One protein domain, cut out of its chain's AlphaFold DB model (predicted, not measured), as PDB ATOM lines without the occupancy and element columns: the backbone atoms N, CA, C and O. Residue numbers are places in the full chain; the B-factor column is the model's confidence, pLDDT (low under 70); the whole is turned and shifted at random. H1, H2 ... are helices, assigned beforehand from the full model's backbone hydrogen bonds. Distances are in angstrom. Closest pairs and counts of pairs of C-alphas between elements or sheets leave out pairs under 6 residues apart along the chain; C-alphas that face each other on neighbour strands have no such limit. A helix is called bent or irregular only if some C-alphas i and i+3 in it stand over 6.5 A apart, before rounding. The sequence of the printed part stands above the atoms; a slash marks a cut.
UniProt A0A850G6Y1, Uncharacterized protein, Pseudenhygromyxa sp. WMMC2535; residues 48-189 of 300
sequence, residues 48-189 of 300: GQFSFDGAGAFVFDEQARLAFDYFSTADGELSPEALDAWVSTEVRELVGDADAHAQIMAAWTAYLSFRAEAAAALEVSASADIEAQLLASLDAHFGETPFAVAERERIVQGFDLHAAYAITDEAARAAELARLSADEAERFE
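Overview. This is residues 48 to 189 of the 300 residues of an uncharacterized protein of Pseudenhygromyxa sp. WMMC2535 (UniProt A0A850G6Y1). The long helix H3 makes a spine, with H2 folded back from its first end and H4 folded back along its other part; H5 and then H6 continue the zigzag, while H1 crosses near H3 between H2 and H5. The last residues of H6, 182 to 189, stick out from this elongated body, and residues 48 to 61 before H1 form a loop with a short antiparallel pairing of residues 51 to 52 with 58 to 59. The printed part has 142 residues, with six named helices in the order H1 to H6 and no named strand; its class is all helix. It is only just compact, close to loose, with a radius of gyration of the C-alphas of 17.2 A, and it spans 53 by 34 by 27 A.

Arrangement. H3, residues 98 to 124, touches H4, residues 128 to 142, at a shallow tilt of 19 degrees, opposite ways; the closest C-alphas are those of Ala 110 and His 141, 4.9 A apart. With residues 98 to 105 alone, H3 touches H2, residues 80 to 95, at a steep tilt of 43 degrees, closest at the C-alphas of Arg 92 and His 101, 5.7 A. H1, residues 62 to 72, is close to H3 but not clearly touching, about perpendicular at 76 degrees, closest at the C-alphas of Phe 68 and Trp 108, 6.8 A. H1 is likewise close but not clearly touching to H2, and to H5, residues 149 to 166, where the C-alphas of Glu 62 and Glu 151 are 5.6 A apart. H4 touches H5 at a shallow tilt of 29 degrees, closest at the C-alphas of Glu 131 and Phe 159, 6.1 A. H5 touches H6, residues 170 to 189, closest at the C-alphas of Ala 164 and Arg 173, 5.8 A. H2 and H3, H3 and H4, H4 and H5, and H5 and H6 are helical hairpins, and the packing is mostly aligned, with 3 of 4 touching pairs at a shallow tilt. H3 and H5 are only just apart, with closest C-alphas 8.4 A apart. Every O i to N i+4 pair is within hydrogen-bond range in H1, H2, H4 and H5, against 22 of 23 in H3 and 14 of 16 in H6.

Along the chain. H3 is the longest helix, 39.8 A from C-alpha 98 at (-53.650, 35.106, -19.424) to C-alpha 124. H1 measures 15.0 A, H2 22.2 A, H4 21.6 A and H5 26.1 A. H6, 26.1 A, is irregular, with C-alphas 180 and 183 7.0 A apart and a kink of 47 degrees near residue 183; it ends at C-alpha 189, (-23.867, 9.200, -32.846).

Size, cuts and confidence. The C-alphas of Ala 98 and Ala 171 are the two farthest apart, 53.4 A. The printed part has no cut and no long link. The mean pLDDT of the printed part is 91.4, and residues 125 to 128, of which 128 belongs to H4, are under 70.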
ATOM      1  N   GLY A  48     -44.536  19.304 -28.252       92.81
ATOM      2  CA  GLY A  48     -43.774  20.385 -27.636       92.81
ATOM      3  C   GLY A  48     -44.469  21.084 -26.468       92.81
ATOM      4  O   GLY A  48     -45.483  20.636 -25.942       92.81
ATOM      5  N   GLN A  49     -43.810  22.119 -25.952       93.88
ATOM      6  CA  GLN A  49     -44.105  22.766 -24.672       93.88
ATOM      7  C   GLN A  49     -43.703  24.239 -24.739       93.88
ATOM      8  O   GLN A  49     -42.798  24.601 -25.490       93.88
ATOM      9  N   PHE A  50     -44.348  25.075 -23.927       96.94
ATOM     10  CA  PHE A  50     -44.020  26.495 -23.824       96.94
ATOM     11  C   PHE A  50     -43.174  26.770 -22.582       96.94
ATOM     12  O   PHE A  50     -43.585  26.481 -21.455       96.94
ATOM     13  N   SER A  51     -41.993  27.341 -22.806       96.25
ATOM     14  CA  SER A  51     -41.019  27.671 -21.769       96.25
ATOM     15  C   SER A  51     -41.086  29.154 -21.401       96.25
ATOM     16  O   SER A  51     -41.376  30.006 -22.241       96.25
ATOM     17  N   PHE A  52     -40.763  29.474 -20.147       96.62
ATOM     18  CA  PHE A  52     -40.697  30.846 -19.639       96.62
ATOM     19  C   PHE A  52     -39.373  31.072 -18.908       96.62
ATOM     20  O   PHE A  52     -38.825  30.149 -18.300       96.62
ATOM     21  N   ASP A  53     -38.853  32.295 -18.961       95.38
ATOM     22  CA  ASP A  53     -37.653  32.678 -18.229       95.38
ATOM     23  C   ASP A  53     -37.939  32.953 -16.739       95.38
ATOM     24  O   ASP A  53     -39.068  32.872 -16.250       95.38
ATOM     25  N   GLY A  54     -36.894  33.301 -15.981       92.38
ATOM     26  CA  GLY A  54     -37.022  33.597 -14.550       92.38
ATOM     27  C   GLY A  54     -37.865  34.838 -14.218       92.38
ATOM     28  O   GLY A  54     -38.214  35.022 -13.052       92.38
ATOM     29  N   ALA A  55     -38.178  35.683 -15.204       93.00
ATOM     30  CA  ALA A  55     -39.060  36.840 -15.074       93.00
ATOM     31  C   ALA A  55     -40.508  36.536 -15.510       93.00
ATOM     32  O   ALA A  55     -41.373  37.396 -15.345       93.00
ATOM     33  N   GLY A  56     -40.782  35.328 -16.016       93.81
ATOM     34  CA  GLY A  56     -42.088  34.934 -16.545       93.81
ATOM     35  C   GLY A  56     -42.318  35.358 -17.998       93.81
ATOM     36  O   GLY A  56     -43.458  35.323 -18.461       93.81
ATOM     37  N   ALA A  57     -41.269  35.764 -18.717       96.19
ATOM     38  CA  ALA A  57     -41.366  36.051 -20.141       96.19
ATOM     39  C   ALA A  57     -41.294  34.748 -20.945       96.19
ATOM     40  O   ALA A  57     -40.455  33.888 -20.674       96.19
ATOM     41  N   PHE A  58     -42.173  34.597 -21.932       97.81
ATOM     42  CA  PHE A  58     -42.164  33.464 -22.851       97.81
ATOM     43  C   PHE A  58     -40.838  33.406 -23.619       97.81
ATOM     44  O   PHE A  58     -40.370  34.423 -24.128       97.81
ATOM     45  N   VAL A  59     -40.247  32.216 -23.723       97.94
ATOM     46  CA  VAL A  59     -39.023  31.981 -24.495       97.94
ATOM     47  C   VAL A  59     -39.359  31.127 -25.706       97.94
ATOM     48  O   VAL A  59     -39.754  29.971 -25.562       97.94
ATOM     49  N   PHE A  60     -39.158  31.672 -26.906       97.44
ATOM     50  CA  PHE A  60     -39.280  30.898 -28.132       97.44
ATOM     51  C   PHE A  60     -38.085  29.949 -28.265       97.44
ATOM     52  O   PHE A  60     -36.953  30.376 -28.506       97.44
ATOM     53  N   ASP A  61     -38.337  28.659 -28.082       97.06
ATOM     54  CA  ASP A  61     -37.366  27.578 -28.209       97.06
ATOM     55  C   ASP A  61     -37.844  26.515 -29.215       97.06
ATOM     56  O   ASP A  61     -38.861  26.667 -29.893       97.06
ATOM     57  N   GLU A  62     -37.092  25.419 -29.323       95.56
ATOM     58  CA  GLU A  62     -37.454  24.285 -30.177       95.56
ATOM     59  C   GLU A  62     -38.840  23.730 -29.871       95.56
ATOM     60  O   GLU A  62     -39.571  23.350 -30.782       95.56
ATOM     61  N   GLN A  63     -39.194  23.654 -28.590       96.88
ATOM     62  CA  GLN A  63     -40.435  23.038 -28.160       96.88
ATOM     63  C   GLN A  63     -41.626  23.932 -28.494       96.88
ATOM     64  O   GLN A  63     -42.663  23.410 -28.898       96.88
ATOM     65  N   ALA A  64     -41.457  25.253 -28.424       97.25
ATOM     66  CA  ALA A  64     -42.436  26.198 -28.942       97.25
ATOM     67  C   ALA A  64     -42.589  26.095 -30.466       97.25
ATOM     68  O   ALA A  64     -43.718  26.069 -30.962       97.25
ATOM     69  N   ARG A  65     -41.479  25.989 -31.215       96.62
ATOM     70  CA  ARG A  65     -41.541  25.792 -32.671       96.62
ATOM     71  C   ARG A  65     -42.290  24.508 -33.023       96.62
ATOM     72  O   ARG A  65     -43.154  24.557 -33.889       96.62
ATOM     73  N   LEU A  66     -41.998  23.390 -32.352       96.75
ATOM     74  CA  LEU A  66     -42.695  22.116 -32.570       96.75
ATOM     75  C   LEU A  66     -44.202  22.232 -32.304       96.75
ATOM     76  O   LEU A  66     -44.990  21.730 -33.104       96.75
ATOM     77  N   ALA A  67     -44.608  22.968 -31.264       97.06
ATOM     78  CA  ALA A  67     -46.026  23.193 -30.970       97.06
ATOM     79  C   ALA A  67     -46.709  23.994 -32.077       97.06
ATOM     80  O   ALA A  67     -47.809  23.663 -32.519       97.06
ATOM     81  N   PHE A  68     -46.033  25.023 -32.583       97.44
ATOM     82  CA  PHE A  68     -46.548  25.823 -33.686       97.44
ATOM     83  C   PHE A  68     -46.576  25.045 -35.011       97.44
ATOM     84  O   PHE A  68     -47.561  25.124 -35.749       97.44
ATOM     85  N   ASP A  69     -45.546  24.254 -35.310       96.50
ATOM     86  CA  ASP A  69     -45.515  23.348 -36.463       96.50
ATOM     87  C   ASP A  69     -46.665  22.330 -36.387       96.50
ATOM     88  O   ASP A  69     -47.367  22.124 -37.378       96.50
ATOM     89  N   TYR A  70     -46.917  21.756 -35.204       96.81
ATOM     90  CA  TYR A  70     -48.039  20.852 -34.949       96.81
ATOM     91  C   TYR A  70     -49.378  21.514 -35.277       96.81
ATOM     92  O   TYR A  70     -50.134  20.986 -36.094       96.81
ATOM     93  N   PHE A  71     -49.655  22.700 -34.729       95.56
ATOM     94  CA  PHE A  71     -50.892  23.427 -35.025       95.56
ATOM     95  C   PHE A  71     -51.030  23.780 -36.511       95.56
ATOM     96  O   PHE A  71     -52.118  23.667 -37.075       95.56
ATOM     97  N   SER A  72     -49.921  24.119 -37.171       94.81
ATOM     98  CA  SER A  72     -49.895  24.428 -38.607       94.81
ATOM     99  C   SER A  72     -50.243  23.223 -39.488       94.81
ATOM    100  O   SER A  72     -50.564  23.388 -40.658       94.81
ATOM    101  N   THR A  73     -50.238  21.990 -38.970       94.88
ATOM    102  CA  THR A  73     -50.705  20.832 -39.756       94.88
ATOM    103  C   THR A  73     -52.215  20.857 -40.032       94.88
ATOM    104  O   THR A  73     -52.699  20.077 -40.854       94.88
ATOM    105  N   ALA A  74     -52.973  21.741 -39.377       93.00
ATOM    106  CA  ALA A  74     -54.367  22.042 -39.711       93.00
ATOM    107  C   ALA A  74     -54.516  23.083 -40.843       93.00
ATOM    108  O   ALA A  74     -55.645  23.395 -41.242       93.00
ATOM    109  N   ASP A  75     -53.407  23.590 -41.396       88.56
ATOM    110  CA  ASP A  75     -53.413  24.468 -42.567       88.56
ATOM    111  C   ASP A  75     -54.157  23.807 -43.737       88.56
ATOM    112  O   ASP A  75     -53.922  22.656 -44.109       88.56
ATOM    113  N   GLY A  76     -55.084  24.553 -44.338       88.69
ATOM    114  CA  GLY A  76     -55.918  24.071 -45.441       88.69
ATOM    115  C   GLY A  76     -57.129  23.229 -45.016       88.69
ATOM    116  O   GLY A  76     -58.008  23.004 -45.850       88.69
ATOM    117  N   GLU A  77     -57.227  22.813 -43.747       92.12
ATOM    118  CA  GLU A  77     -58.463  22.271 -43.156       92.12
ATOM    119  C   GLU A  77     -59.329  23.386 -42.550       92.12
ATOM    120  O   GLU A  77     -60.554  23.359 -42.681       92.12
ATOM    121  N   LEU A  78     -58.687  24.384 -41.936       91.38
ATOM    122  CA  LEU A  78     -59.315  25.581 -41.376       91.38
ATOM    123  C   LEU A  78     -58.971  26.835 -42.198       91.38
ATOM    124  O   LEU A  78     -57.936  26.895 -42.865       91.38
ATOM    125  N   SER A  79     -59.834  27.862 -42.145       92.44
ATOM    126  CA  SER A  79     -59.435  29.205 -42.597       92.44
ATOM    127  C   SER A  79     -58.390  29.785 -41.634       92.44
ATOM    128  O   SER A  79     -58.371  29.371 -40.474       92.44
ATOM    129  N   PRO A  80     -57.565  30.761 -42.054       91.50
ATOM    130  CA  PRO A  80     -56.576  31.378 -41.167       91.50
ATOM    131  C   PRO A  80     -57.184  31.897 -39.855       91.50
ATOM    132  O   PRO A  80     -56.661  31.637 -38.778       91.50
ATOM    133  N   GLU A  81     -58.352  32.540 -39.920       93.19
ATOM    134  CA  GLU A  81     -59.035  33.081 -38.740       93.19
ATOM    135  C   GLU A  81     -59.576  31.981 -37.821       93.19
ATOM    136  O   GLU A  81     -59.575  32.129 -36.597       93.19
ATOM    137  N   ALA A  82     -60.059  30.878 -38.402       93.56
ATOM    138  CA  ALA A  82     -60.529  29.727 -37.640       93.56
ATOM    139  C   ALA A  82     -59.361  28.985 -36.980       93.56
ATOM    140  O   ALA A  82     -59.493  28.551 -35.837       93.56
ATOM    141  N   LEU A  83     -58.217  28.887 -37.665       94.00
ATOM    142  CA  LEU A  83     -56.995  28.315 -37.113       94.00
ATOM    143  C   LEU A  83     -56.478  29.153 -35.942       94.00
ATOM    144  O   LEU A  83     -56.252  28.604 -34.870       94.00
ATOM    145  N   ASP A  84     -56.381  30.475 -36.094       95.50
ATOM    146  CA  ASP A  84     -55.958  31.370 -35.009       95.50
ATOM    147  C   ASP A  84     -56.878  31.271 -33.782       95.50
ATOM    148  O   ASP A  84     -56.407  31.232 -32.641       95.50
ATOM    149  N   ALA A  85     -58.196  31.208 -33.996       95.06
ATOM    150  CA  ALA A  85     -59.167  31.052 -32.915       95.06
ATOM    151  C   ALA A  85     -59.028  29.697 -32.202       95.06
ATOM    152  O   ALA A  85     -59.109  29.630 -30.970       95.06
ATOM    153  N   TRP A  86     -58.792  28.633 -32.969       94.69
ATOM    154  CA  TRP A  86     -58.584  27.294 -32.439       94.69
ATOM    155  C   TRP A  86     -57.272  27.204 -31.646       94.69
ATOM    156  O   TRP A  86     -57.302  26.840 -30.472       94.69
ATOM    157  N   VAL A  87     -56.148  27.666 -32.209       96.06
ATOM    158  CA  VAL A  87     -54.842  27.721 -31.522       96.06
ATOM    159  C   VAL A  87     -54.930  28.550 -30.245       96.06
ATOM    160  O   VAL A  87     -54.448  28.132 -29.198       96.06
ATOM    161  N   SER A  88     -55.610  29.698 -30.286       96.75
ATOM    162  CA  SER A  88     -55.841  30.524 -29.097       96.75
ATOM    163  C   SER A  88     -56.606  29.782 -27.998       96.75
ATOM    164  O   SER A  88     -56.344  30.011 -26.816       96.75
ATOM    165  N   THR A  89     -57.536  28.897 -28.356       95.25
ATOM    166  CA  THR A  89     -58.277  28.076 -27.390       95.25
ATOM    167  C   THR A  89     -57.380  26.991 -26.802       95.25
ATOM    168  O   THR A  89     -57.256  26.917 -25.581       95.25
ATOM    169  N   GLU A  90     -56.660  26.243 -27.640       94.62
ATOM    170  CA  GLU A  90     -55.735  25.196 -27.183       94.62
ATOM    171  C   GLU A  90     -54.622  25.754 -26.291       94.62
ATOM    172  O   GLU A  90     -54.382  25.249 -25.198       94.62
ATOM    173  N   VAL A  91     -53.970  26.850 -26.699       96.38
ATOM    174  CA  VAL A  91     -52.911  27.483 -25.898       96.38
ATOM    175  C   VAL A  91     -53.456  27.930 -24.545       96.38
ATOM    176  O   VAL A  91     -52.773  27.779 -23.534       96.38
ATOM    177  N   ARG A  92     -54.689  28.451 -24.492       95.94
ATOM    178  CA  ARG A  92     -55.315  28.889 -23.237       95.94
ATOM    179  C   ARG A  92     -55.521  27.723 -22.280       95.94
ATOM    180  O   ARG A  92     -55.277  27.888 -21.088       95.94
ATOM    181  N   GLU A  93     -55.955  26.576 -22.790       93.50
ATOM    182  CA  GLU A  93     -56.110  25.362 -21.990       93.50
ATOM    183  C   GLU A  93     -54.762  24.813 -21.511       93.50
ATOM    184  O   GLU A  93     -54.650  24.395 -20.359       93.50
ATOM    185  N   LEU A  94     -53.727  24.876 -22.355       91.94
ATOM    186  CA  LEU A  94     -52.387  24.393 -22.020       91.94
ATOM    187  C   LEU A  94     -51.712  25.216 -20.916       91.94
ATOM    188  O   LEU A  94     -51.055  24.643 -20.047       91.94
ATOM    189  N   VAL A  95     -51.836  26.547 -20.950       94.44
ATOM    190  CA  VAL A  95     -51.074  27.423 -20.040       94.44
ATOM    191  C   VAL A  95     -51.892  27.979 -18.880       94.44
ATOM    192  O   VAL A  95     -51.324  28.267 -17.830       94.44
ATOM    193  N   GLY A  96     -53.206  28.154 -19.044       91.38
ATOM    194  CA  GLY A  96     -54.130  28.668 -18.024       91.38
ATOM    195  C   GLY A  96     -53.924  30.129 -17.586       91.38
ATOM    196  O   GLY A  96     -54.862  30.752 -17.087       91.38
ATOM    197  N   ASP A  97     -52.731  30.694 -17.778       95.88
ATOM    198  CA  ASP A  97     -52.374  32.073 -17.452       95.88
ATOM    199  C   ASP A  97     -52.605  33.024 -18.642       95.88
ATOM    200  O   ASP A  97     -52.248  32.730 -19.784       95.88
ATOM    201  N   ALA A  98     -53.231  34.174 -18.378       96.00
ATOM    202  CA  ALA A  98     -53.650  35.106 -19.424       96.00
ATOM    203  C   ALA A  98     -52.479  35.880 -20.050       96.00
ATOM    204  O   ALA A  98     -52.514  36.164 -21.249       96.00
ATOM    205  N   ASP A  99     -51.446  36.199 -19.266       96.50
ATOM    206  CA  ASP A  99     -50.271  36.919 -19.758       96.50
ATOM    207  C   ASP A  99     -49.376  35.971 -20.569       96.50
ATOM    208  O   ASP A  99     -48.892  36.335 -21.641       96.50
ATOM    209  N   ALA A 100     -49.212  34.730 -20.109       96.94
ATOM    210  CA  ALA A 100     -48.562  33.654 -20.849       96.94
ATOM    211  C   ALA A 100     -49.263  33.380 -22.185       96.94
ATOM    212  O   ALA A 100     -48.611  33.328 -23.229       96.94
ATOM    213  N   HIS A 101     -50.596  33.262 -22.167       97.88
ATOM    214  CA  HIS A 101     -51.414  33.091 -23.371       97.88
ATOM    215  C   HIS A 101     -51.178  34.221 -24.377       97.88
ATOM    216  O   HIS A 101     -50.901  33.952 -25.545       97.88
ATOM    217  N   ALA A 102     -51.217  35.479 -23.928       97.69
ATOM    218  CA  ALA A 102     -50.991  36.633 -24.792       97.69
ATOM    219  C   ALA A 102     -49.582  36.641 -25.412       97.69
ATOM    220  O   ALA A 102     -49.443  36.913 -26.606       97.69
ATOM    221  N   GLN A 103     -48.549  36.312 -24.631       97.69
ATOM    222  CA  GLN A 103     -47.170  36.235 -25.121       97.69
ATOM    223  C   GLN A 103     -46.987  35.129 -26.169       97.69
ATOM    224  O   GLN A 103     -46.379  35.366 -27.212       97.69
ATOM    225  N   ILE A 104     -47.559  33.944 -25.934       98.19
ATOM    226  CA  ILE A 104     -47.489  32.824 -26.882       98.19
ATOM    227  C   ILE A 104     -48.247  33.154 -28.168       98.19
ATOM    228  O   ILE A 104     -47.733  32.898 -29.253       98.19
ATOM    229  N   MET A 105     -49.433  33.766 -28.079       98.00
ATOM    230  CA  MET A 105     -50.192  34.152 -29.273       98.00
ATOM    231  C   MET A 105     -49.497  35.257 -30.079       98.00
ATOM    232  O   MET A 105     -49.556  35.237 -31.307       98.00
ATOM    233  N   ALA A 106     -48.789  36.183 -29.425       97.44
ATOM    234  CA  ALA A 106     -47.941  37.148 -30.124       97.44
ATOM    235  C   ALA A 106     -46.785  36.448 -30.864       97.44
ATOM    236  O   ALA A 106     -46.530  36.744 -32.033       97.44
ATOM    237  N   ALA A 107     -46.135  35.474 -30.219       97.56
ATOM    238  CA  ALA A 107     -45.079  34.678 -30.838       97.56
ATOM    239  C   ALA A 107     -45.594  33.787 -31.983       97.56
ATOM    240  O   ALA A 107     -44.898  33.632 -32.982       97.56
ATOM    241  N   TRP A 108     -46.812  33.247 -31.883       97.62
ATOM    242  CA  TRP A 108     -47.488  32.511 -32.958       97.62
ATOM    243  C   TRP A 108     -47.655  33.379 -34.209       97.62
ATOM    244  O   TRP A 108     -47.237  32.989 -35.300       97.62
ATOM    245  N   THR A 109     -48.181  34.598 -34.056       97.06
ATOM    246  CA  THR A 109     -48.323  35.540 -35.176       97.06
ATOM    247  C   THR A 109     -46.969  35.927 -35.774       97.06
ATOM    248  O   THR A 109     -46.828  35.956 -37.000       97.06
ATOM    249  N   ALA A 110     -45.961  36.193 -34.935       96.75
ATOM    250  CA  ALA A 110     -44.601  36.491 -35.386       96.75
ATOM    251  C   ALA A 110     -44.002  35.323 -36.188       96.75
ATOM    252  O   ALA A 110     -43.451  35.517 -37.271       96.75
ATOM    253  N   TYR A 111     -44.180  34.101 -35.690       96.50
ATOM    254  CA  TYR A 111     -43.715  32.874 -36.319       96.50
ATOM    255  C   TYR A 111     -44.362  32.626 -37.688       96.50
ATOM    256  O   TYR A 111     -43.648  32.373 -38.660       96.50
ATOM    257  N   LEU A 112     -45.691  32.744 -37.798       95.88
ATOM    258  CA  LEU A 112     -46.393  32.603 -39.079       95.88
ATOM    259  C   LEU A 112     -45.964  33.673 -40.092       95.88
ATOM    260  O   LEU A 112     -45.744  33.360 -41.263       95.88
ATOM    261  N   SER A 113     -45.808  34.921 -39.639       95.88
ATOM    262  CA  SER A 113     -45.377  36.037 -40.492       95.88
ATOM    263  C   SER A 113     -43.968  35.801 -41.037       95.88
ATOM    264  O   SER A 113     -43.746  35.866 -42.248       95.88
ATOM    265  N   PHE A 114     -43.038  35.425 -40.157       95.06
ATOM    266  CA  PHE A 114     -41.682  35.054 -40.540       95.06
ATOM    267  C   PHE A 114     -41.666  33.868 -41.514       95.06
ATOM    268  O   PHE A 114     -40.968  33.920 -42.523       95.06
ATOM    269  N   ARG A 115     -42.462  32.816 -41.274       93.38
ATOM    270  CA  ARG A 115     -42.549  31.659 -42.183       93.38
ATOM    271  C   ARG A 115     -43.024  32.035 -43.577       93.38
ATOM    272  O   ARG A 115     -42.464  31.540 -44.553       93.38
ATOM    273  N   ALA A 116     -44.037  32.893 -43.678       92.69
ATOM    274  CA  ALA A 116     -44.542  33.360 -44.964       92.69
ATOM    275  C   ALA A 116     -43.478  34.165 -45.731       92.69
ATOM    276  O   ALA A 116     -43.270  33.934 -46.923       92.69
ATOM    277  N   GLU A 117     -42.762  35.065 -45.048       92.56
ATOM    278  CA  GLU A 117     -41.654  35.822 -45.644       92.56
ATOM    279  C   GLU A 117     -40.483  34.920 -46.049       92.56
ATOM    280  O   GLU A 117     -39.947  35.068 -47.149       92.56
ATOM    281  N   ALA A 118     -40.122  33.953 -45.204       90.31
ATOM    282  CA  ALA A 118     -39.071  32.985 -45.484       90.31
ATOM    283  C   ALA A 118     -39.399  32.121 -46.703       90.31
ATOM    284  O   ALA A 118     -38.559  31.977 -47.590       90.31
ATOM    285  N   ALA A 119     -40.628  31.606 -46.797       89.00
ATOM    286  CA  ALA A 119     -41.077  30.842 -47.956       89.00
ATOM    287  C   ALA A 119     -40.963  31.668 -49.248       89.00
ATOM    288  O   ALA A 119     -40.368  31.210 -50.221       89.00
ATOM    289  N   ALA A 120     -41.451  32.913 -49.235       89.56
ATOM    290  CA  ALA A 120     -41.382  33.794 -50.398       89.56
ATOM    291  C   ALA A 120     -39.939  34.152 -50.797       89.56
ATOM    292  O   ALA A 120     -39.628  34.234 -51.985       89.56
ATOM    293  N   ALA A 121     -39.045  34.372 -49.831       86.88
ATOM    294  CA  ALA A 121     -37.656  34.730 -50.110       86.88
ATOM    295  C   ALA A 121     -36.857  33.554 -50.696       86.88
ATOM    296  O   ALA A 121     -36.136  33.728 -51.681       86.88
ATOM    297  N   LEU A 122     -37.019  32.357 -50.122       83.06
ATOM    298  CA  LEU A 122     -36.292  31.148 -50.526       83.06
ATOM    299  C   LEU A 122     -36.750  30.599 -51.887       83.06
ATOM    300  O   LEU A 122     -35.983  29.914 -52.560       83.06
ATOM    301  N   GLU A 123     -37.971  30.910 -52.335       80.94
ATOM    302  CA  GLU A 123     -38.412  30.607 -53.704       80.94
ATOM    303  C   GLU A 123     -37.656  31.418 -54.769       80.94
ATOM    304  O   GLU A 123     -37.497  30.966 -55.906       80.94
ATOM    305  N   VAL A 124     -37.204  32.626 -54.425       76.88
ATOM    306  CA  VAL A 124     -36.671  33.591 -55.394       76.88
ATOM    307  C   VAL A 124     -35.166  33.431 -55.597       76.88
ATOM    308  O   VAL A 124     -34.683  33.602 -56.720       76.88
ATOM    309  N   SER A 125     -34.401  33.137 -54.545       68.75
ATOM    310  CA  SER A 125     -32.949  32.977 -54.647       68.75
ATOM    311  C   SER A 125     -32.373  32.241 -53.433       68.75
ATOM    312  O   SER A 125     -32.971  32.195 -52.364       68.75
ATOM    313  N   ALA A 126     -31.182  31.681 -53.619       65.81
ATOM    314  CA  ALA A 126     -30.445  30.918 -52.619       65.81
ATOM    315  C   ALA A 126     -29.067  31.556 -52.357       65.81
ATOM    316  O   ALA A 126     -28.030  30.894 -52.370       65.81
ATOM    317  N   SER A 127     -29.047  32.886 -52.237       67.81
ATOM    318  CA  SER A 127     -27.838  33.687 -52.019       67.81
ATOM    319  C   SER A 127     -27.638  34.025 -50.540       67.81
ATOM    320  O   SER A 127     -28.600  34.142 -49.787       67.81
ATOM    321  N   ALA A 128     -26.387  34.279 -50.142       65.44
ATOM    322  CA  ALA A 128     -26.048  34.746 -48.791       65.44
ATOM    323  C   ALA A 128     -26.735  36.080 -48.411       65.44
ATOM    324  O   ALA A 128     -26.960  36.360 -47.238       65.44
ATOM    325  N   ASP A 129     -27.124  36.898 -49.396       76.56
ATOM    326  CA  ASP A 129     -27.873  38.138 -49.150       76.56
ATOM    327  C   ASP A 129     -29.276  37.870 -48.568       76.56
ATOM    328  O   ASP A 129     -29.801  38.687 -47.810       76.56
ATOM    329  N   ILE A 130     -29.879  36.722 -48.894       81.06
ATOM    330  CA  ILE A 130     -31.211  36.334 -48.403       81.06
ATOM    331  C   ILE A 130     -31.142  35.862 -46.964       81.06
ATOM    332  O   ILE A 130     -32.033  36.177 -46.187       81.06
ATOM    333  N   GLU A 131     -30.067  35.183 -46.578       78.56
ATOM    334  CA  GLU A 131     -29.843  34.791 -45.189       78.56
ATOM    335  C   GLU A 131     -29.852  36.016 -44.262       78.56
ATOM    336  O   GLU A 131     -30.624  36.068 -43.305       78.56
ATOM    337  N   ALA A 132     -29.067  37.049 -44.588       83.38
ATOM    338  CA  ALA A 132     -29.026  38.281 -43.800       83.38
ATOM    339  C   ALA A 132     -30.402  38.970 -43.727       83.38
ATOM    340  O   ALA A 132     -30.781  39.498 -42.680       83.38
ATOM    341  N   GLN A 133     -31.165  38.942 -44.825       87.12
ATOM    342  CA  GLN A 133     -32.531  39.464 -44.860       87.12
ATOM    343  C   GLN A 133     -33.477  38.659 -43.958       87.12
ATOM    344  O   GLN A 133     -34.281  39.255 -43.242       87.12
ATOM    345  N   LEU A 134     -33.390  37.328 -43.971       89.00
ATOM    346  CA  LEU A 134     -34.241  36.463 -43.158       89.00
ATOM    347  C   LEU A 134     -33.906  36.553 -41.674       89.00
ATOM    348  O   LEU A 134     -34.818  36.576 -40.854       89.00
ATOM    349  N   LEU A 135     -32.634  36.700 -41.311       87.38
ATOM    350  CA  LEU A 135     -32.251  36.966 -39.923       87.38
ATOM    351  C   LEU A 135     -32.779  38.320 -39.440       87.38
ATOM    352  O   LEU A 135     -33.321  38.408 -38.339       87.38
ATOM    353  N   ALA A 136     -32.707  39.356 -40.279       90.81
ATOM    354  CA  ALA A 136     -33.299  40.652 -39.960       90.81
ATOM    355  C   ALA A 136     -34.835  40.583 -39.843       90.81
ATOM    356  O   ALA A 136     -35.409  41.241 -38.977       90.81
ATOM    357  N   SER A 137     -35.499  39.783 -40.685       91.62
ATOM    358  CA  SER A 137     -36.943  39.517 -40.601       91.62
ATOM    359  C   SER A 137     -37.302  38.787 -39.302       91.62
ATOM    360  O   SER A 137     -38.224  39.203 -38.601       91.62
ATOM    361  N   LEU A 138     -36.528  37.766 -38.916       91.44
ATOM    362  CA  LEU A 138     -36.706  37.053 -37.649       91.44
ATOM    363  C   LEU A 138     -36.643  38.019 -36.457       91.44
ATOM    364  O   LEU A 138     -37.537  38.014 -35.612       91.44
ATOM    365  N   ASP A 139     -35.629  38.887 -36.419       92.00
ATOM    366  CA  ASP A 139     -35.482  39.891 -35.360       92.00
ATOM    367  C   ASP A 139     -36.618  40.924 -35.375       92.00
ATOM    368  O   ASP A 139     -37.090  41.341 -34.318       92.00
ATOM    369  N   ALA A 140     -37.095  41.318 -36.558       94.62
ATOM    370  CA  ALA A 140     -38.199  42.263 -36.692       94.62
ATOM    371  C   ALA A 140     -39.535  41.691 -36.189       94.62
ATOM    372  O   ALA A 140     -40.284  42.410 -35.526       94.62
ATOM    373  N   HIS A 141     -39.829  40.419 -36.481       94.50
ATOM    374  CA  HIS A 141     -41.087  39.773 -36.086       94.50
ATOM    375  C   HIS A 141     -41.111  39.388 -34.610       94.50
ATOM    376  O   HIS A 141     -42.112  39.623 -33.937       94.50
ATOM    377  N   PHE A 142     -40.021  38.819 -34.087       92.94
ATOM    378  CA  PHE A 142     -39.968  38.397 -32.685       92.94
ATOM    379  C   PHE A 142     -39.670  39.553 -31.722       92.94
ATOM    380  O   PHE A 142     -40.069  39.487 -30.556       92.94
ATOM    381  N   GLY A 143     -39.041  40.635 -32.194       91.25
ATOM    382  CA  GLY A 143     -38.823  41.857 -31.425       91.25
ATOM    383  C   GLY A 143     -38.094  41.602 -30.104       91.25
ATOM    384  O   GLY A 143     -36.974  41.099 -30.086       91.25
ATOM    385  N   GLU A 144     -38.735  41.962 -28.990       89.81
ATOM    386  CA  GLU A 144     -38.195  41.765 -27.635       89.81
ATOM    387  C   GLU A 144     -38.502  40.377 -27.045       89.81
ATOM    388  O   GLU A 144     -38.071  40.092 -25.929       89.81
ATOM    389  N   THR A 145     -39.229  39.512 -27.765       92.75
ATOM    390  CA  THR A 145     -39.545  38.152 -27.299       92.75
ATOM    391  C   THR A 145     -38.245  37.371 -27.095       92.75
ATOM    392  O   THR A 145     -37.485  37.203 -28.056       92.75
ATOM    393  N   PRO A 146     -37.968  36.869 -25.877       94.56
ATOM    394  CA  PRO A 146     -36.812  36.020 -25.638       94.56
ATOM    395  C   PRO A 146     -36.772  34.835 -26.607       94.56
ATOM    396  O   PRO A 146     -37.758  34.127 -26.791       94.56
ATOM    397  N   PHE A 147     -35.612  34.604 -27.215       93.94
ATOM    398  CA  PHE A 147     -35.408  33.549 -28.203       93.94
ATOM    399  C   PHE A 147     -34.239  32.674 -27.757       93.94
ATOM    400  O   PHE A 147     -33.145  33.180 -27.486       93.94
ATOM    401  N   ALA A 148     -34.450  31.364 -27.669       95.44
ATOM    402  CA  ALA A 148     -33.413  30.435 -27.248       95.44
ATOM    403  C   ALA A 148     -32.255  30.426 -28.254       95.44
ATOM    404  O   ALA A 148     -32.453  30.210 -29.450       95.44
ATOM    405  N   VAL A 149     -31.026  30.605 -27.759       92.50
ATOM    406  CA  VAL A 149     -29.812  30.659 -28.595       92.50
ATOM    407  C   VAL A 149     -29.697  29.424 -29.487       92.50
ATOM    408  O   VAL A 149     -29.526  29.563 -30.692       92.50
ATOM    409  N   ALA A 150     -29.884  28.235 -28.913       90.38
ATOM    410  CA  ALA A 150     -29.805  26.980 -29.654       90.38
ATOM    411  C   ALA A 150     -30.839  26.893 -30.789       90.38
ATOM    412  O   ALA A 150     -30.543  26.352 -31.849       90.38
ATOM    413  N   GLU A 151     -32.044  27.438 -30.599       92.69
ATOM    414  CA  GLU A 151     -33.067  27.416 -31.649       92.69
ATOM    415  C   GLU A 151     -32.762  28.424 -32.756       92.69
ATOM    416  O   GLU A 151     -32.920  28.127 -33.939       92.69
ATOM    417  N   ARG A 152     -32.230  29.594 -32.392       90.81
ATOM    418  CA  ARG A 152     -31.744  30.569 -33.370       90.81
ATOM    419  C   ARG A 152     -30.610  29.988 -34.217       90.81
ATOM    420  O   ARG A 152     -30.624  30.148 -35.433       90.81
ATOM    421  N   GLU A 153     -29.667  29.289 -33.590       88.62
ATOM    422  CA  GLU A 153     -28.580  28.592 -34.288       88.62
ATOM    423  C   GLU A 153     -29.113  27.528 -35.256       88.62
ATOM    424  O   GLU A 153     -28.595  27.409 -36.363       88.62
ATOM    425  N   ARG A 154     -30.186  26.803 -34.906       87.81
ATOM    426  CA  ARG A 154     -30.817  25.847 -35.833       87.81
ATOM    427  C   ARG A 154     -31.457  26.508 -37.047       87.81
ATOM    428  O   ARG A 154     -31.342  25.975 -38.148       87.81
ATOM    429  N   ILE A 155     -32.126  27.646 -36.870       87.69
ATOM    430  CA  ILE A 155     -32.704  28.392 -37.997       87.69
ATOM    431  C   ILE A 155     -31.590  28.854 -38.946       87.69
ATOM    432  O   ILE A 155     -31.693  28.637 -40.152       87.69
ATOM    433  N   VAL A 156     -30.501  29.407 -38.398       86.69
ATOM    434  CA  VAL A 156     -29.303  29.789 -39.171       86.69
ATOM    435  C   VAL A 156     -28.732  28.582 -39.916       86.69
ATOM    436  O   VAL A 156     -28.509  28.655 -41.119       86.69
ATOM    437  N   GLN A 157     -28.584  27.441 -39.239       86.25
ATOM    438  CA  GLN A 157     -28.096  26.205 -39.852       86.25
ATOM    439  C   GLN A 157     -28.977  25.755 -41.035       86.25
ATOM    440  O   GLN A 157     -28.468  25.252 -42.037       86.25
ATOM    441  N   GLY A 158     -30.297  25.956 -40.951       86.44
ATOM    442  CA  GLY A 158     -31.218  25.706 -42.061       86.44
ATOM    443  C   GLY A 158     -30.951  26.602 -43.276       86.44
ATOM    444  O   GLY A 158     -31.015  26.131 -44.415       86.44
ATOM    445  N   PHE A 159     -30.606  27.872 -43.051       85.62
ATOM    446  CA  PHE A 159     -30.218  28.794 -44.121       85.62
ATOM    447  C   PHE A 159     -28.862  28.442 -44.728       85.62
ATOM    448  O   PHE A 159     -28.752  28.390 -45.954       85.62
ATOM    449  N   ASP A 160     -27.873  28.107 -43.898       84.94
ATOM    450  CA  ASP A 160     -26.569  27.618 -44.355       84.94
ATOM    451  C   ASP A 160     -26.725  26.377 -45.245       84.94
ATOM    452  O   ASP A 160     -26.106  26.269 -46.305       84.94
ATOM    453  N   LEU A 161     -27.602  25.448 -44.849       87.25
ATOM    454  CA  LEU A 161     -27.898  24.249 -45.629       87.25
ATOM    455  C   LEU A 161     -28.522  24.602 -46.983       87.25
ATOM    456  O   LEU A 161     -28.119  24.059 -48.014       87.25
ATOM    457  N   HIS A 162     -29.485  25.525 -47.000       84.75
ATOM    458  CA  HIS A 162     -30.090  26.007 -48.238       84.75
ATOM    459  C   HIS A 162     -29.045  26.645 -49.171       84.75
ATOM    460  O   HIS A 162     -28.983  26.303 -50.355       84.75
ATOM    461  N   ALA A 163     -28.171  27.504 -48.634       84.50
ATOM    462  CA  ALA A 163     -27.077  28.120 -49.380       84.50
ATOM    463  C   ALA A 163     -26.079  27.074 -49.910       84.50
ATOM    464  O   ALA A 163     -25.641  27.158 -51.060       84.50
ATOM    465  N   ALA A 164     -25.768  26.038 -49.124       88.56
ATOM    466  CA  ALA A 164     -24.895  24.949 -49.550       88.56
ATOM    467  C   ALA A 164     -25.464  24.201 -50.769       88.56
ATOM    468  O   ALA A 164     -24.726  23.899 -51.708       88.56
ATOM    469  N   TYR A 165     -26.778  23.957 -50.822       87.94
ATOM    470  CA  TYR A 165     -27.415  23.324 -51.983       87.94
ATOM    471  C   TYR A 165     -27.406  24.189 -53.251       87.94
ATOM    472  O   TYR A 165     -27.465  23.642 -54.355       87.94
ATOM    473  N   ALA A 166     -27.268  25.508 -53.114       87.00
ATOM    474  CA  ALA A 166     -27.126  26.429 -54.238       87.00
ATOM    475  C   ALA A 166     -25.728  26.408 -54.877       87.00
ATOM    476  O   ALA A 166     -25.550  26.901 -55.996       87.00
ATOM    477  N   ILE A 167     -24.729  25.836 -54.194       88.94
ATOM    478  CA  ILE A 167     -23.375  25.689 -54.729       88.94
ATOM    479  C   ILE A 167     -23.422  24.759 -55.949       88.94
ATOM    480  O   ILE A 167     -23.839  23.600 -55.876       88.94
ATOM    481  N   THR A 168     -22.983  25.286 -57.094       92.50
ATOM    482  CA  THR A 168     -23.016  24.579 -58.381       92.50
ATOM    483  C   THR A 168     -21.852  23.611 -58.563       92.50
ATOM    484  O   THR A 168     -21.991  22.618 -59.277       92.50
ATOM    485  N   ASP A 169     -20.711  23.879 -57.925       96.19
ATOM    486  CA  ASP A 169     -19.568  22.970 -57.914       96.19
ATOM    487  C   ASP A 169     -19.797  21.826 -56.917       96.19
ATOM    488  O   ASP A 169     -19.957  22.045 -55.718       96.19
ATOM    489  N   GLU A 170     -19.800  20.589 -57.416       96.06
ATOM    490  CA  GLU A 170     -20.117  19.398 -56.618       96.06
ATOM    491  C   GLU A 170     -19.129  19.183 -55.467       96.06
ATOM    492  O   GLU A 170     -19.530  18.810 -54.366       96.06
ATOM    493  N   ALA A 171     -17.835  19.418 -55.705       96.81
ATOM    494  CA  ALA A 171     -16.803  19.182 -54.703       96.81
ATOM    495  C   ALA A 171     -16.878  20.220 -53.576       96.81
ATOM    496  O   ALA A 171     -16.793  19.858 -52.403       96.81
ATOM    497  N   ALA A 172     -17.087  21.492 -53.923       95.25
ATOM    498  CA  ALA A 172     -17.306  22.563 -52.961       95.25
ATOM    499  C   ALA A 172     -18.600  22.348 -52.165       95.25
ATOM    500  O   ALA A 172     -18.583  22.466 -50.941       95.25
ATOM    501  N   ARG A 173     -19.695  21.954 -52.829       94.62
ATOM    502  CA  ARG A 173     -20.953  21.615 -52.154       94.62
ATOM    503  C   ARG A 173     -20.770  20.459 -51.178       94.62
ATOM    504  O   ARG A 173     -21.191  20.558 -50.033       94.62
ATOM    505  N   ALA A 174     -20.130  19.374 -51.609       94.19
ATOM    506  CA  ALA A 174     -19.883  18.218 -50.754       94.19
ATOM    507  C   ALA A 174     -19.014  18.576 -49.538       94.19
ATOM    508  O   ALA A 174     -19.299  18.118 -48.434       94.19
ATOM    509  N   ALA A 175     -17.986  19.411 -49.722       93.94
ATOM    510  CA  ALA A 175     -17.148  19.888 -48.626       93.94
ATOM    511  C   ALA A 175     -17.937  20.750 -47.626       93.94
ATOM    512  O   ALA A 175     -17.777  20.577 -46.418       93.94
ATOM    513  N   GLU A 176     -18.812  21.630 -48.113       92.00
ATOM    514  CA  GLU A 176     -19.622  22.494 -47.251       92.00
ATOM    515  C   GLU A 176     -20.707  21.716 -46.499       92.00
ATOM    516  O   GLU A 176     -20.842  21.854 -45.285       92.00
ATOM    517  N   LEU A 177     -21.411  20.803 -47.175       92.19
ATOM    518  CA  LEU A 177     -22.364  19.899 -46.525       92.19
ATOM    519  C   LEU A 177     -21.680  19.013 -45.474       92.19
ATOM    520  O   LEU A 177     -22.250  18.762 -44.413       92.19
ATOM    521  N   ALA A 178     -20.448  18.560 -45.726       91.50
ATOM    522  CA  ALA A 178     -19.672  17.807 -44.741       91.50
ATOM    523  C   ALA A 178     -19.294  18.663 -43.520       91.50
ATOM    524  O   ALA A 178     -19.321  18.166 -42.398       91.50
ATOM    525  N   ARG A 179     -18.980  19.950 -43.721       90.31
ATOM    526  CA  ARG A 179     -18.723  20.898 -42.629       90.31
ATOM    527  C   ARG A 179     -19.979  21.136 -41.785       90.31
ATOM    528  O   ARG A 179     -19.889  21.082 -40.564       90.31
ATOM    529  N   LEU A 180     -21.129  21.369 -42.422       87.81
ATOM    530  CA  LEU A 180     -22.409  21.643 -41.748       87.81
ATOM    531  C   LEU A 180     -22.970  20.432 -40.997       87.81
ATOM    532  O   LEU A 180     -23.595  20.589 -39.952       87.81
ATOM    533  N   SER A 181     -22.733  19.224 -41.511       86.12
ATOM    534  CA  SER A 181     -23.232  17.984 -40.906       86.12
ATOM    535  C   SER A 181     -22.303  17.384 -39.848       86.12
ATOM    536  O   SER A 181     -22.679  16.400 -39.216       86.12
ATOM    537  N   ALA A 182     -21.110  17.946 -39.613       84.56
ATOM    538  CA  ALA A 182     -20.153  17.403 -38.644       84.56
ATOM    539  C   ALA A 182     -20.727  17.374 -37.213       84.56
ATOM    540  O   ALA A 182     -20.733  16.324 -36.566       84.56
ATOM    541  N   ASP A 183     -21.294  18.494 -36.760       77.94
ATOM    542  CA  ASP A 183     -21.883  18.607 -35.420       77.94
ATOM    543  C   ASP A 183     -23.177  17.783 -35.298       77.94
ATOM    544  O   ASP A 183     -23.514  17.246 -34.241       77.94
ATOM    545  N   GLU A 184     -23.931  17.645 -36.389       81.94
ATOM    546  CA  GLU A 184     -25.103  16.765 -36.453       81.94
ATOM    547  C   GLU A 184     -24.729  15.291 -36.388       81.94
ATOM    548  O   GLU A 184     -25.419  14.522 -35.721       81.94
ATOM    549  N   ALA A 185     -23.638  14.894 -37.044       86.75
ATOM    550  CA  ALA A 185     -23.138  13.531 -37.009       86.75
ATOM    551  C   ALA A 185     -22.742  13.147 -35.582       86.75
ATOM    552  O   ALA A 185     -23.174  12.100 -35.099       86.75
ATOM    553  N   GLU A 186     -22.022  14.018 -34.870       87.25
ATOM    554  CA  GLU A 186     -21.677  13.783 -33.467       87.25
ATOM    555  C   GLU A 186     -22.935  13.688 -32.584       87.25
ATOM    556  O   GLU A 186     -23.100  12.720 -31.832       87.25
ATOM    557  N   ARG A 187     -23.882  14.631 -32.721       85.25
ATOM    558  CA  ARG A 187     -25.170  14.583 -32.003       85.25
ATOM    559  C   ARG A 187     -25.944  13.298 -32.301       85.25
ATOM    560  O   ARG A 187     -26.505  12.681 -31.393       85.25
ATOM    561  N   PHE A 188     -25.967  12.867 -33.559       89.38
ATOM    562  CA  PHE A 188     -26.633  11.642 -33.976       89.38
ATOM    563  C   PHE A 188     -25.957  10.409 -33.385       89.38
ATOM    564  O   PHE A 188     -26.655   9.562 -32.829       89.38
ATOM    565  N   GLU A 189     -24.630  10.303 -33.440       90.69
ATOM    566  CA  GLU A 189     -23.867   9.200 -32.846       90.69
ATOM    567  C   GLU A 189     -24.118   9.083 -31.337       90.69
ATOM    568  O   GLU A 189     -24.307   7.979 -30.816       90.69
TER     569      GLU A 189